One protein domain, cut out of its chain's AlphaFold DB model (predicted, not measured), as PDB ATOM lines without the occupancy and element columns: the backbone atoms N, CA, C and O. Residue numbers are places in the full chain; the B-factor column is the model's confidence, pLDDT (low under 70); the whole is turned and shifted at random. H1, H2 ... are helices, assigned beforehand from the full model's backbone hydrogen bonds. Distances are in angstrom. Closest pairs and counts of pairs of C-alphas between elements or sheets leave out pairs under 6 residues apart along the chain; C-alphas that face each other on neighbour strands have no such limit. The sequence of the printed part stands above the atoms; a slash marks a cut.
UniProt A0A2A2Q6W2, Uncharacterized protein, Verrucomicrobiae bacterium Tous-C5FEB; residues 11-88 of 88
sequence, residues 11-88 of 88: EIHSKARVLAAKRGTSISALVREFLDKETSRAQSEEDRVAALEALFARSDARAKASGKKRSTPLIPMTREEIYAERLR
ATOM      1  N   GLU A  11     -26.848  31.467 -21.236       94.19
ATOM      2  CA  GLU A  11     -27.867  30.488 -20.860       94.19
ATOM      3  C   GLU A  11     -29.213  31.146 -20.546       94.19
ATOM      4  O   GLU A  11     -30.267  30.668 -20.981       94.19
ATOM      5  N   ILE A  12     -29.186  32.246 -19.789       93.31
ATOM      6  CA  ILE A  12     -30.387  32.983 -19.391       93.31
ATOM      7  C   ILE A  12     -31.012  33.617 -20.628       93.31
ATOM      8  O   ILE A  12     -32.221  33.497 -20.836       93.31
ATOM      9  N   HIS A  13     -30.195  34.226 -21.487       92.69
ATOM     10  CA  HIS A  13     -30.650  34.803 -22.745       92.69
ATOM     11  C   HIS A  13     -31.319  33.755 -23.651       92.69
ATOM     12  O   HIS A  13     -32.402  34.001 -24.192       92.69
ATOM     13  N   SER A  14     -30.734  32.560 -23.757       93.19
ATOM     14  CA  SER A  14     -31.288  31.457 -24.551       93.19
ATOM     15  C   SER A  14     -32.633  30.977 -23.999       93.19
ATOM     16  O   SER A  14     -33.614  30.876 -24.743       93.19
ATOM     17  N   LYS A  15     -32.725  30.756 -22.681       94.06
ATOM     18  CA  LYS A  15     -33.974  30.363 -22.004       94.06
ATOM     19  C   LYS A  15     -35.057  31.436 -22.158       94.06
ATOM     20  O   LYS A  15     -36.202  31.113 -22.486       94.06
ATOM     21  N   ALA A  16     -34.699  32.708 -21.990       92.06
ATOM     22  CA  ALA A  16     -35.609  33.839 -22.150       92.06
ATOM     23  C   ALA A  16     -36.132  33.955 -23.587       92.06
ATOM     24  O   ALA A  16     -37.317  34.217 -23.787       92.06
ATOM     25  N   ARG A  17     -35.287  33.698 -24.594       93.25
ATOM     26  CA  ARG A  17     -35.696  33.691 -26.004       93.25
ATOM     27  C   ARG A  17     -36.724  32.601 -26.294       93.25
ATOM     28  O   ARG A  17     -37.738  32.881 -26.928       93.25
ATOM     29  N   VAL A  18     -36.492  31.381 -25.804       95.44
ATOM     30  CA  VAL A  18     -37.449  30.271 -25.947       95.44
ATOM     31  C   VAL A  18     -38.773  30.609 -25.259       95.44
ATOM     32  O   VAL A  18     -39.839  30.373 -25.823       95.44
ATOM     33  N   LEU A  19     -38.722  31.197 -24.061       93.38
ATOM     34  CA  LEU A  19     -39.918  31.622 -23.334       93.38
ATOM     35  C   LEU A  19     -40.701  32.707 -24.087       93.38
ATOM     36  O   LEU A  19     -41.923  32.614 -24.190       93.38
ATOM     37  N   ALA A  20     -40.006  33.706 -24.629       93.94
ATOM     38  CA  ALA A  20     -40.606  34.784 -25.405       93.94
ATOM     39  C   ALA A  20     -41.298  34.242 -26.664       93.94
ATOM     40  O   ALA A  20     -42.467  34.542 -26.896       93.94
ATOM     41  N   ALA A  21     -40.629  33.346 -27.400       94.56
ATOM     42  CA  ALA A  21     -41.203  32.682 -28.568       94.56
ATOM     43  C   ALA A  21     -42.463  31.874 -28.216       94.56
ATOM     44  O   ALA A  21     -43.479  32.000 -28.894       94.56
ATOM     45  N   LYS A  22     -42.440  31.109 -27.114       94.44
ATOM     46  CA  LYS A  22     -43.613  30.354 -26.631       94.44
ATOM     47  C   LYS A  22     -44.808  31.248 -26.298       94.44
ATOM     48  O   LYS A  22     -45.943  30.819 -26.461       94.44
ATOM     49  N   ARG A  23     -44.561  32.466 -25.811       91.88
ATOM     50  CA  ARG A  23     -45.608  33.441 -25.467       91.88
ATOM     51  C   ARG A  23     -45.983  34.363 -26.633       91.88
ATOM     52  O   ARG A  23     -46.851  35.209 -26.457       91.88
ATOM     53  N   GLY A  24     -45.335  34.233 -27.795       93.50
ATOM     54  CA  GLY A  24     -45.540  35.126 -28.938       93.50
ATOM     55  C   GLY A  24     -45.093  36.571 -28.681       93.50
ATOM     56  O   GLY A  24     -45.650  37.495 -29.266       93.50
ATOM     57  N   THR A  25     -44.123  36.788 -27.787       94.38
ATOM     58  CA  THR A  25     -43.628  38.126 -27.412       94.38
ATOM     59  C   THR A  25     -42.112  38.239 -27.626       94.38
ATOM     60  O   THR A  25     -41.454  37.290 -28.054       94.38
ATOM     61  N   SER A  26     -41.537  39.414 -27.356       92.69
ATOM     62  CA  SER A  26     -40.087  39.627 -27.347       92.69
ATOM     63  C   SER A  26     -39.526  39.652 -25.923       92.69
ATOM     64  O   SER A  26     -40.224  39.974 -24.962       92.69
ATOM     65  N   ILE A  27     -38.224  39.387 -25.780       91.06
ATOM     66  CA  ILE A  27     -37.532  39.473 -24.481       91.06
ATOM     67  C   ILE A  27     -37.709  40.869 -23.867       91.06
ATOM     68  O   ILE A  27     -38.037  40.987 -22.691       91.06
ATOM     69  N   SER A  28     -37.577  41.931 -24.664       90.19
ATOM     70  CA  SER A  28     -37.775  43.305 -24.192       90.19
ATOM     71  C   SER A  28     -39.204  43.566 -23.704       90.19
ATOM     72  O   SER A  28     -39.394  44.360 -22.786       90.19
ATOM     73  N   ALA A  29     -40.210  42.906 -24.293       90.88
ATOM     74  CA  ALA A  29     -41.587  42.984 -23.813       90.88
ATOM     75  C   ALA A  29     -41.754  42.267 -22.464       90.88
ATOM     76  O   ALA A  29     -42.364  42.837 -21.566       90.88
ATOM     77  N   LEU A  30     -41.148  41.085 -22.290       92.31
ATOM     78  CA  LEU A  30     -41.159  40.364 -21.009       92.31
ATOM     79  C   LEU A  30     -40.485  41.163 -19.890       92.31
ATOM     80  O   LEU A  30     -41.010  41.239 -18.785       92.31
ATOM     81  N   VAL A  31     -39.335  41.782 -20.175       91.81
ATOM     82  CA  VAL A  31     -38.631  42.625 -19.196       91.81
ATOM     83  C   VAL A  31     -39.477  43.840 -18.827       91.81
ATOM     84  O   VAL A  31     -39.557  44.195 -17.655       91.81
ATOM     85  N   ARG A  32     -40.147  44.460 -19.805       90.94
ATOM     86  CA  ARG A  32     -41.057  45.580 -19.543       90.94
ATOM     87  C   ARG A  32     -42.211  45.164 -18.633       90.94
ATOM     88  O   ARG A  32     -42.448  45.843 -17.646       90.94
ATOM     89  N   GLU A  33     -42.890  44.066 -18.954       90.81
ATOM     90  CA  GLU A  33     -44.005  43.539 -18.158       90.81
ATOM     91  C   GLU A  33     -43.561  43.194 -16.732       90.81
ATOM     92  O   GLU A  33     -44.248  43.512 -15.766       90.81
ATOM     93  N   PHE A  34     -42.379  42.590 -16.587       90.50
ATOM     94  CA  PHE A  34     -41.808  42.290 -15.281       90.50
ATOM     95  C   PHE A  34     -41.569  43.563 -14.460       90.50
ATOM     96  O   PHE A  34     -42.026  43.649 -13.325       90.50
ATOM     97  N   LEU A  35     -40.908  44.571 -15.034       90.50
ATOM     98  CA  LEU A  35     -40.640  45.833 -14.336       90.50
ATOM     99  C   LEU A  35     -41.927  46.583 -13.979       90.50
ATOM    100  O   LEU A  35     -42.025  47.142 -12.889       90.50
ATOM    101  N   ASP A  36     -42.915  46.575 -14.868       90.12
ATOM    102  CA  ASP A  36     -44.223  47.185 -14.626       90.12
ATOM    103  C   ASP A  36     -44.948  46.500 -13.459       90.12
ATOM    104  O   ASP A  36     -45.450  47.154 -12.545       90.12
ATOM    105  N   LYS A  37     -44.905  45.164 -13.413       88.88
ATOM    106  CA  LYS A  37     -45.483  44.386 -12.317       88.88
ATOM    107  C   LYS A  37     -44.782  44.635 -10.982       88.88
ATOM    108  O   LYS A  37     -45.461  44.788  -9.969       88.88
ATOM    109  N   GLU A  38     -43.452  44.664 -10.965       87.00
ATOM    110  CA  GLU A  38     -42.689  44.893  -9.732       87.00
ATOM    111  C   GLU A  38     -42.888  46.320  -9.204       87.00
ATOM    112  O   GLU A  38     -43.102  46.511  -8.008       87.00
ATOM    113  N   THR A  39     -42.919  47.320 -10.089       84.50
ATOM    114  CA  THR A  39     -43.182  48.715  -9.696       84.50
ATOM    115  C   THR A  39     -44.622  48.928  -9.234       84.50
ATOM    116  O   THR A  39     -44.837  49.540  -8.191       84.50
ATOM    117  N   SER A  40     -45.606  48.342  -9.918       82.12
ATOM    118  CA  SER A  40     -47.015  48.389  -9.497       82.12
ATOM    119  C   SER A  40     -47.243  47.695  -8.154       82.12
ATOM    120  O   SER A  40     -48.067  48.128  -7.345       82.12
ATOM    121  N   ARG A  41     -46.526  46.596  -7.894       75.69
ATOM    122  CA  ARG A  41     -46.612  45.872  -6.623       75.69
ATOM    123  C   ARG A  41     -46.010  46.682  -5.476       75.69
ATOM    124  O   ARG A  41     -46.623  46.714  -4.415       75.69
ATOM    125  N   ALA A  42     -44.872  47.341  -5.700       68.75
ATOM    126  CA  ALA A  42     -44.269  48.246  -4.722       68.75
ATOM    127  C   ALA A  42     -45.202  49.427  -4.405       68.75
ATOM    128  O   ALA A  42     -45.499  49.668  -3.239       68.75
ATOM    129  N   GLN A  43     -45.774  50.062  -5.434       70.50
ATOM    130  CA  GLN A  43     -46.789  51.108  -5.260       70.50
ATOM    131  C   GLN A  43     -47.997  50.602  -4.468       70.50
ATOM    132  O   GLN A  43     -48.423  51.240  -3.517       70.50
ATOM    133  N   SER A  44     -48.500  49.404  -4.781       74.06
ATOM    134  CA  SER A  44     -49.626  48.813  -4.049       74.06
ATOM    135  C   SER A  44     -49.320  48.564  -2.568       74.06
ATOM    136  O   SER A  44     -50.235  48.564  -1.748       74.06
ATOM    137  N   GLU A  45     -48.069  48.272  -2.211       73.75
ATOM    138  CA  GLU A  45     -47.655  48.078  -0.820       73.75
ATOM    139  C   GLU A  45     -47.541  49.416  -0.086       73.75
ATOM    140  O   GLU A  45     -48.120  49.564   0.990       73.75
ATOM    141  N   GLU A  46     -46.897  50.404  -0.702       73.69
ATOM    142  CA  GLU A  46     -46.813  51.776  -0.192       73.69
ATOM    143  C   GLU A  46     -48.209  52.392  -0.004       73.69
ATOM    144  O   GLU A  46     -48.517  52.918   1.066       73.69
ATOM    145  N   ASP A  47     -49.100  52.226  -0.984       77.38
ATOM    146  CA  ASP A  47     -50.488  52.690  -0.930       77.38
ATOM    147  C   ASP A  47     -51.274  52.012   0.200       77.38
ATOM    148  O   ASP A  47     -52.080  52.650   0.883       77.38
ATOM    149  N   ARG A  48     -51.045  50.712   0.435       77.75
ATOM    150  CA  ARG A  48     -51.673  49.980   1.548       77.75
ATOM    151  C   ARG A  48     -51.195  50.501   2.894       77.75
ATOM    152  O   ARG A  48     -52.025  50.678   3.787       77.75
ATOM    153  N   VAL A  49     -49.894  50.741   3.044       82.69
ATOM    154  CA  VAL A  49     -49.316  51.306   4.271       82.69
ATOM    155  C   VAL A  49     -49.879  52.706   4.515       82.69
ATOM    156  O   VAL A  49     -50.416  52.959   5.592       82.69
ATOM    157  N   ALA A  50     -49.884  53.567   3.497       83.31
ATOM    158  CA  ALA A  50     -50.443  54.914   3.586       83.31
ATOM    159  C   ALA A  50     -51.944  54.906   3.942       83.31
ATOM    160  O   ALA A  50     -52.404  55.698   4.768       83.31
ATOM    161  N   ALA A  51     -52.725  53.983   3.370       82.75
ATOM    162  CA  ALA A  51     -54.141  53.828   3.698       82.75
ATOM    163  C   ALA A  51     -54.363  53.393   5.158       82.75
ATOM    164  O   ALA A  51     -55.288  53.882   5.817       82.75
ATOM    165  N   LEU A  52     -53.516  52.500   5.676       83.19
ATOM    166  CA  LEU A  52     -53.519  52.086   7.082       83.19
ATOM    167  C   LEU A  52     -53.184  53.262   8.005       83.19
ATOM    168  O   LEU A  52     -53.943  53.530   8.937       83.19
ATOM    169  N   GLU A  53     -52.118  54.010   7.723       84.75
ATOM    170  CA  GLU A  53     -51.740  55.207   8.486       84.75
ATOM    171  C   GLU A  53     -52.870  56.244   8.522       84.75
ATOM    172  O   GLU A  53     -53.229  56.750   9.591       84.75
ATOM    173  N   ALA A  54     -53.509  56.506   7.379       85.31
ATOM    174  CA  ALA A  54     -54.650  57.413   7.296       85.31
ATOM    175  C   ALA A  54     -55.844  56.937   8.147       85.31
ATOM    176  O   ALA A  54     -56.546  57.750   8.759       85.31
ATOM    177  N   LEU A  55     -56.087  55.625   8.221       85.44
ATOM    178  CA  LEU A  55     -57.141  55.041   9.054       85.44
ATOM    179  C   LEU A  55     -56.849  55.237  10.550       85.44
ATOM    180  O   LEU A  55     -57.746  55.645  11.303       85.44
ATOM    181  N   PHE A  56     -55.606  55.007  10.978       82.75
ATOM    182  CA  PHE A  56     -55.180  55.246  12.359       82.75
ATOM    183  C   PHE A  56     -55.278  56.728  12.731       82.75
ATOM    184  O   PHE A  56     -55.909  57.063  13.737       82.75
ATOM    185  N   ALA A  57     -54.799  57.627  11.867       82.75
ATOM    186  CA  ALA A  57     -54.898  59.071  12.077       82.75
ATOM    187  C   ALA A  57     -56.357  59.541  12.230       82.75
ATOM    188  O   ALA A  57     -56.681  60.328  13.126       82.75
ATOM    189  N   ARG A  58     -57.276  59.019  11.404       83.75
ATOM    190  CA  ARG A  58     -58.719  59.302  11.518       83.75
ATOM    191  C   ARG A  58     -59.319  58.784  12.824       83.75
ATOM    192  O   ARG A  58     -60.160  59.461  13.419       83.75
ATOM    193  N   SER A  59     -58.907  57.600  13.270       79.38
ATOM    194  CA  SER A  59     -59.361  57.010  14.535       79.38
ATOM    195  C   SER A  59     -58.929  57.855  15.735       79.38
ATOM    196  O   SER A  59     -59.746  58.132  16.618       79.38
ATOM    197  N   ASP A  60     -57.687  58.340  15.729       79.38
ATOM    198  CA  ASP A  60     -57.158  59.215  16.777       79.38
ATOM    199  C   ASP A  60     -57.827  60.594  16.772       79.38
ATOM    200  O   ASP A  60     -58.190  61.112  17.833       79.38
ATOM    201  N   ALA A  61     -58.076  61.172  15.593       78.81
ATOM    202  CA  ALA A  61     -58.827  62.419  15.470       78.81
ATOM    203  C   ALA A  61     -60.249  62.288  16.048       78.81
ATOM    204  O   ALA A  61     -60.705  63.156  16.797       78.81
ATOM    205  N   ARG A  62     -60.934  61.167  15.778       77.62
ATOM    206  CA  ARG A  62     -62.266  60.877  16.332       77.62
ATOM    207  C   ARG A  62     -62.233  60.680  17.849       77.62
ATOM    208  O   ARG A  62     -63.130  61.162  18.539       77.62
ATOM    209  N   ALA A  63     -61.209  60.010  18.380       72.00
ATOM    210  CA  ALA A  63     -61.039  59.836  19.821       72.00
ATOM    211  C   ALA A  63     -60.847  61.189  20.531       72.00
ATOM    212  O   ALA A  63     -61.544  61.459  21.512       72.00
ATOM    213  N   LYS A  64     -60.004  62.073  19.976       68.25
ATOM    214  CA  LYS A  64     -59.818  63.452  20.462       68.25
ATOM    215  C   LYS A  64     -61.123  64.252  20.444       68.25
ATOM    216  O   LYS A  64     -61.451  64.883  21.444       68.25
ATOM    217  N   ALA A  65     -61.892  64.175  19.355       70.50
ATOM    218  CA  ALA A  65     -63.188  64.850  19.239       70.50
ATOM    219  C   ALA A  65     -64.237  64.326  20.242       70.50
ATOM    220  O   ALA A  65     -65.096  65.078  20.687       70.50
ATOM    221  N   SER A  66     -64.152  63.050  20.637       68.69
ATOM    222  CA  SER A  66     -65.066  62.426  21.606       68.69
ATOM    223  C   SER A  66     -64.741  62.707  23.083       68.69
ATOM    224  O   SER A  66     -65.395  62.156  23.965       68.69
ATOM    225  N   GLY A  67     -63.706  63.503  23.384       62.59
ATOM    226  CA  GLY A  67     -63.313  63.853  24.758       62.59
ATOM    227  C   GLY A  67     -62.619  62.735  25.554       62.59
ATOM    228  O   GLY A  67     -62.095  62.993  26.638       62.59
ATOM    229  N   LYS A  68     -62.535  61.506  25.024       61.19
ATOM    230  CA  LYS A  68     -61.721  60.424  25.601       61.19
ATOM    231  C   LYS A  68     -60.242  60.682  25.306       61.19
ATOM    232  O   LYS A  68     -59.750  60.352  24.227       61.19
ATOM    233  N   LYS A  69     -59.511  61.236  26.278       54.72
ATOM    234  CA  LYS A  69     -58.043  61.300  26.227       54.72
ATOM    235  C   LYS A  69     -57.479  59.879  26.277       54.72
ATOM    236  O   LYS A  69     -57.384  59.282  27.345       54.72
ATOM    237  N   ARG A  70     -57.121  59.320  25.120       59.38
ATOM    238  CA  ARG A  70     -56.254  58.139  25.066       59.38
ATOM    239  C   ARG A  70     -54.824  58.588  25.358       59.38
ATOM    240  O   ARG A  70     -54.359  59.562  24.774       59.38
ATOM    241  N   SER A  71     -54.163  57.898  26.288       58.28
ATOM    242  CA  SER A  71     -52.780  58.186  26.697       58.28
ATOM    243  C   SER A  71     -51.756  57.836  25.614       58.28
ATOM    244  O   SER A  71     -50.634  58.332  25.662       58.28
ATOM    245  N   THR A  72     -52.136  57.001  24.648       63.00
ATOM    246  CA  THR A  72     -51.241  56.459  23.624       63.00
ATOM    247  C   THR A  72     -51.934  56.548  22.259       63.00
ATOM    248  O   THR A  72     -53.113  56.178  22.177       63.00
ATOM    249  N   PRO A  73     -51.263  57.065  21.212       65.50
ATOM    250  CA  PRO A  73     -51.792  57.046  19.847       65.50
ATOM    251  C   PRO A  73     -51.955  55.605  19.351       65.50
ATOM    252  O   PRO A  73     -51.236  54.711  19.805       65.50
ATOM    253  N   LEU A  74     -52.901  55.363  18.437       69.75
ATOM    254  CA  LEU A  74     -52.987  54.056  17.786       69.75
ATOM    255  C   LEU A  74     -51.854  53.920  16.771       69.75
ATOM    256  O   LEU A  74     -51.883  54.524  15.702       69.75
ATOM    257  N   ILE A  75     -50.882  53.083  17.109       71.38
ATOM    258  CA  ILE A  75     -49.779  52.697  16.236       71.38
ATOM    259  C   ILE A  75     -49.981  51.215  15.890       71.38
ATOM    260  O   ILE A  75     -50.423  50.457  16.764       71.38
ATOM    261  N   PRO A  76     -49.698  50.774  14.651       73.81
ATOM    262  CA  PRO A  76     -49.634  49.351  14.345       73.81
ATOM    263  C   PRO A  76     -48.704  48.636  15.329       73.81
ATOM    264  O   PRO A  76     -47.558  49.049  15.504       73.81
ATOM    265  N   MET A  77     -49.193  47.570  15.962       77.62
ATOM    266  CA  MET A  77     -48.350  46.734  16.816       77.62
ATOM    267  C   MET A  77     -47.296  46.042  15.963       77.62
ATOM    268  O   MET A  77     -47.561  45.584  14.846       77.62
ATOM    269  N   THR A  78     -46.093  45.944  16.507       82.00
ATOM    270  CA  THR A  78     -45.022  45.184  15.883       82.00
ATOM    271  C   THR A  78     -45.345  43.693  15.917       82.00
ATOM    272  O   THR A  78     -46.093  43.191  16.761       82.00
ATOM    273  N   ARG A  79     -44.752  42.945  14.981       77.44
ATOM    274  CA  ARG A  79     -44.917  41.487  14.896       77.44
ATOM    275  C   ARG A  79     -44.582  40.795  16.225       77.44
ATOM    276  O   ARG A  79     -45.260  39.845  16.601       77.44
ATOM    277  N   GLU A  80     -43.555  41.272  16.917       81.62
ATOM    278  CA  GLU A  80     -43.089  40.739  18.200       81.62
ATOM    279  C   GLU A  80     -44.101  40.986  19.324       81.62
ATOM    280  O   GLU A  80     -44.410  40.060  20.072       81.62
ATOM    281  N   GLU A  81     -44.696  42.178  19.386       80.75
ATOM    282  CA  GLU A  81     -45.753  42.505  20.352       80.75
ATOM    283  C   GLU A  81     -47.009  41.650  20.136       80.75
ATOM    284  O   GLU A  81     -47.576  41.140  21.101       80.75
ATOM    285  N   ILE A  82     -47.397  41.415  18.875       80.56
ATOM    286  CA  ILE A  82     -48.541  40.554  18.528       80.56
ATOM    287  C   ILE A  82     -48.314  39.115  19.014       80.56
ATOM    288  O   ILE A  82     -49.222  38.483  19.560       80.56
ATOM    289  N   TYR A  83     -47.109  38.570  18.817       80.50
ATOM    290  CA  TYR A  83     -46.793  37.224  19.303       80.50
ATOM    291  C   TYR A  83     -46.693  37.164  20.829       80.50
ATOM    292  O   TYR A  83     -47.126  36.171  21.411       80.50
ATOM    293  N   ALA A  84     -46.177  38.210  21.476       81.50
ATOM    294  CA  ALA A  84     -46.105  38.299  22.931       81.50
ATOM    295  C   ALA A  84     -47.494  38.374  23.591       81.50
ATOM    296  O   ALA A  84     -47.687  37.829  24.675       81.50
ATOM    297  N   GLU A  85     -48.470  39.010  22.938       73.62
ATOM    298  CA  GLU A  85     -49.846  39.112  23.433       73.62
ATOM    299  C   GLU A  85     -50.622  37.790  23.291       73.62
ATOM    300  O   GLU A  85     -51.387  37.429  24.180       73.62
ATOM    301  N   ARG A  86     -50.384  37.016  22.220       64.88
ATOM    302  CA  ARG A  86     -51.063  35.727  21.974       64.88
ATOM    303  C   ARG A  86     -50.574  34.582  22.884       64.88
ATOM    304  O   ARG A  86     -51.222  33.542  22.950       64.88
ATOM    305  N   LEU A  87     -49.426  34.749  23.540       57.44
ATOM    306  CA  LEU A  87     -48.838  33.779  24.476       57.44
ATOM    307  C   LEU A  87     -49.240  34.011  25.948       57.44
ATOM    308  O   LEU A  87     -48.717  33.317  26.820       57.44
ATOM    309  N   ARG A  88     -50.130  34.973  26.225       48.16
ATOM    310  CA  ARG A  88     -50.704  35.221  27.556       48.16
ATOM    311  C   ARG A  88     -52.049  34.539  27.761       48.16
ATOM    312  O   ARG A  88     -52.814  34.424  26.780       48.16
TER     313      ARG A  88
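AT A GLANCE: This is residues 11 to 88 of the 88 residues of an uncharacterized protein of Verrucomicrobiae bacterium Tous-C5FEB (UniProt A0A2A2Q6W2). One long helix, H2, makes the long axis, with the short helix H1 set across its first end, about perpendicular to it; past its other end the chain folds back over residues 66 to 78 to a second short helix, H3, which sticks out and touches neither H1 nor H2. There is no packed core: the first end of H2, residues 27 to 30, meets residues 16 to 20 of H1, and the stretch of H2 from residue 32 to 51 is bare. The printed part has 78 residues with three named helices, in the order H1, H2, H3, and no named strand; the class is all helix. It is extended, with a radius of gyration of the C-alphas of 23.0 A, and its C-alphas span 65 by 33 by 14 A.

IN THESE COORDINATES: H2 is the longest helix, residues 27 to 65, and measures 56.7 A from first to last C-alpha, from C-alpha 27 at (-37.532, 39.473, -24.481) to C-alpha 65 at (-63.188, 64.850, 19.239). Before it comes H1, residues 11 to 22, 16.8 A long, beginning with C-alpha 11 at (-27.867, 30.488, -20.860). After it comes H3, residues 79 to 86, 11.0 A long, ending with C-alpha 86 at (-51.063, 35.727, 21.974).

HOW THE PARTS SIT: H2 touches H1, with 4 pairs of C-alphas within 8 A. The closest C-alphas are those of Ala 20 and Ile 27, 5.7 A apart. H1 touches H2 with residues 16 to 20 alone, and H2 touches H1 with residues 27 to 30 alone. The lines of the two helices stand about perpendicular, at 87 degrees, and their centres are 32.5 A apart. H3 is apart from H2 and apart from H1. Residues 77 to 88, of which 79 to 86 belong to H3, stand free. In H1, H2 and H3 every O i to N i+4 pair is within hydrogen-bond range.

THE WHOLE: The outline is only just a rod. The two C-alphas farthest apart are those of Ser 14 and Gly 67, at 67.1 A; the first and last printed C-alphas, of Glu 11 and Arg 88, are 53.7 A apart. The printed part has no cut, and residue 88 is the chain's last residue. The link from H1 to H2, 4 residues, is tight; the link from H2 to H3, 13 residues, is long. The mean pLDDT of the printed part is 80.7; the model's confidence is low, under 70, at residue 42, residue 64, residues 66 to 74 and residues 86 to 88.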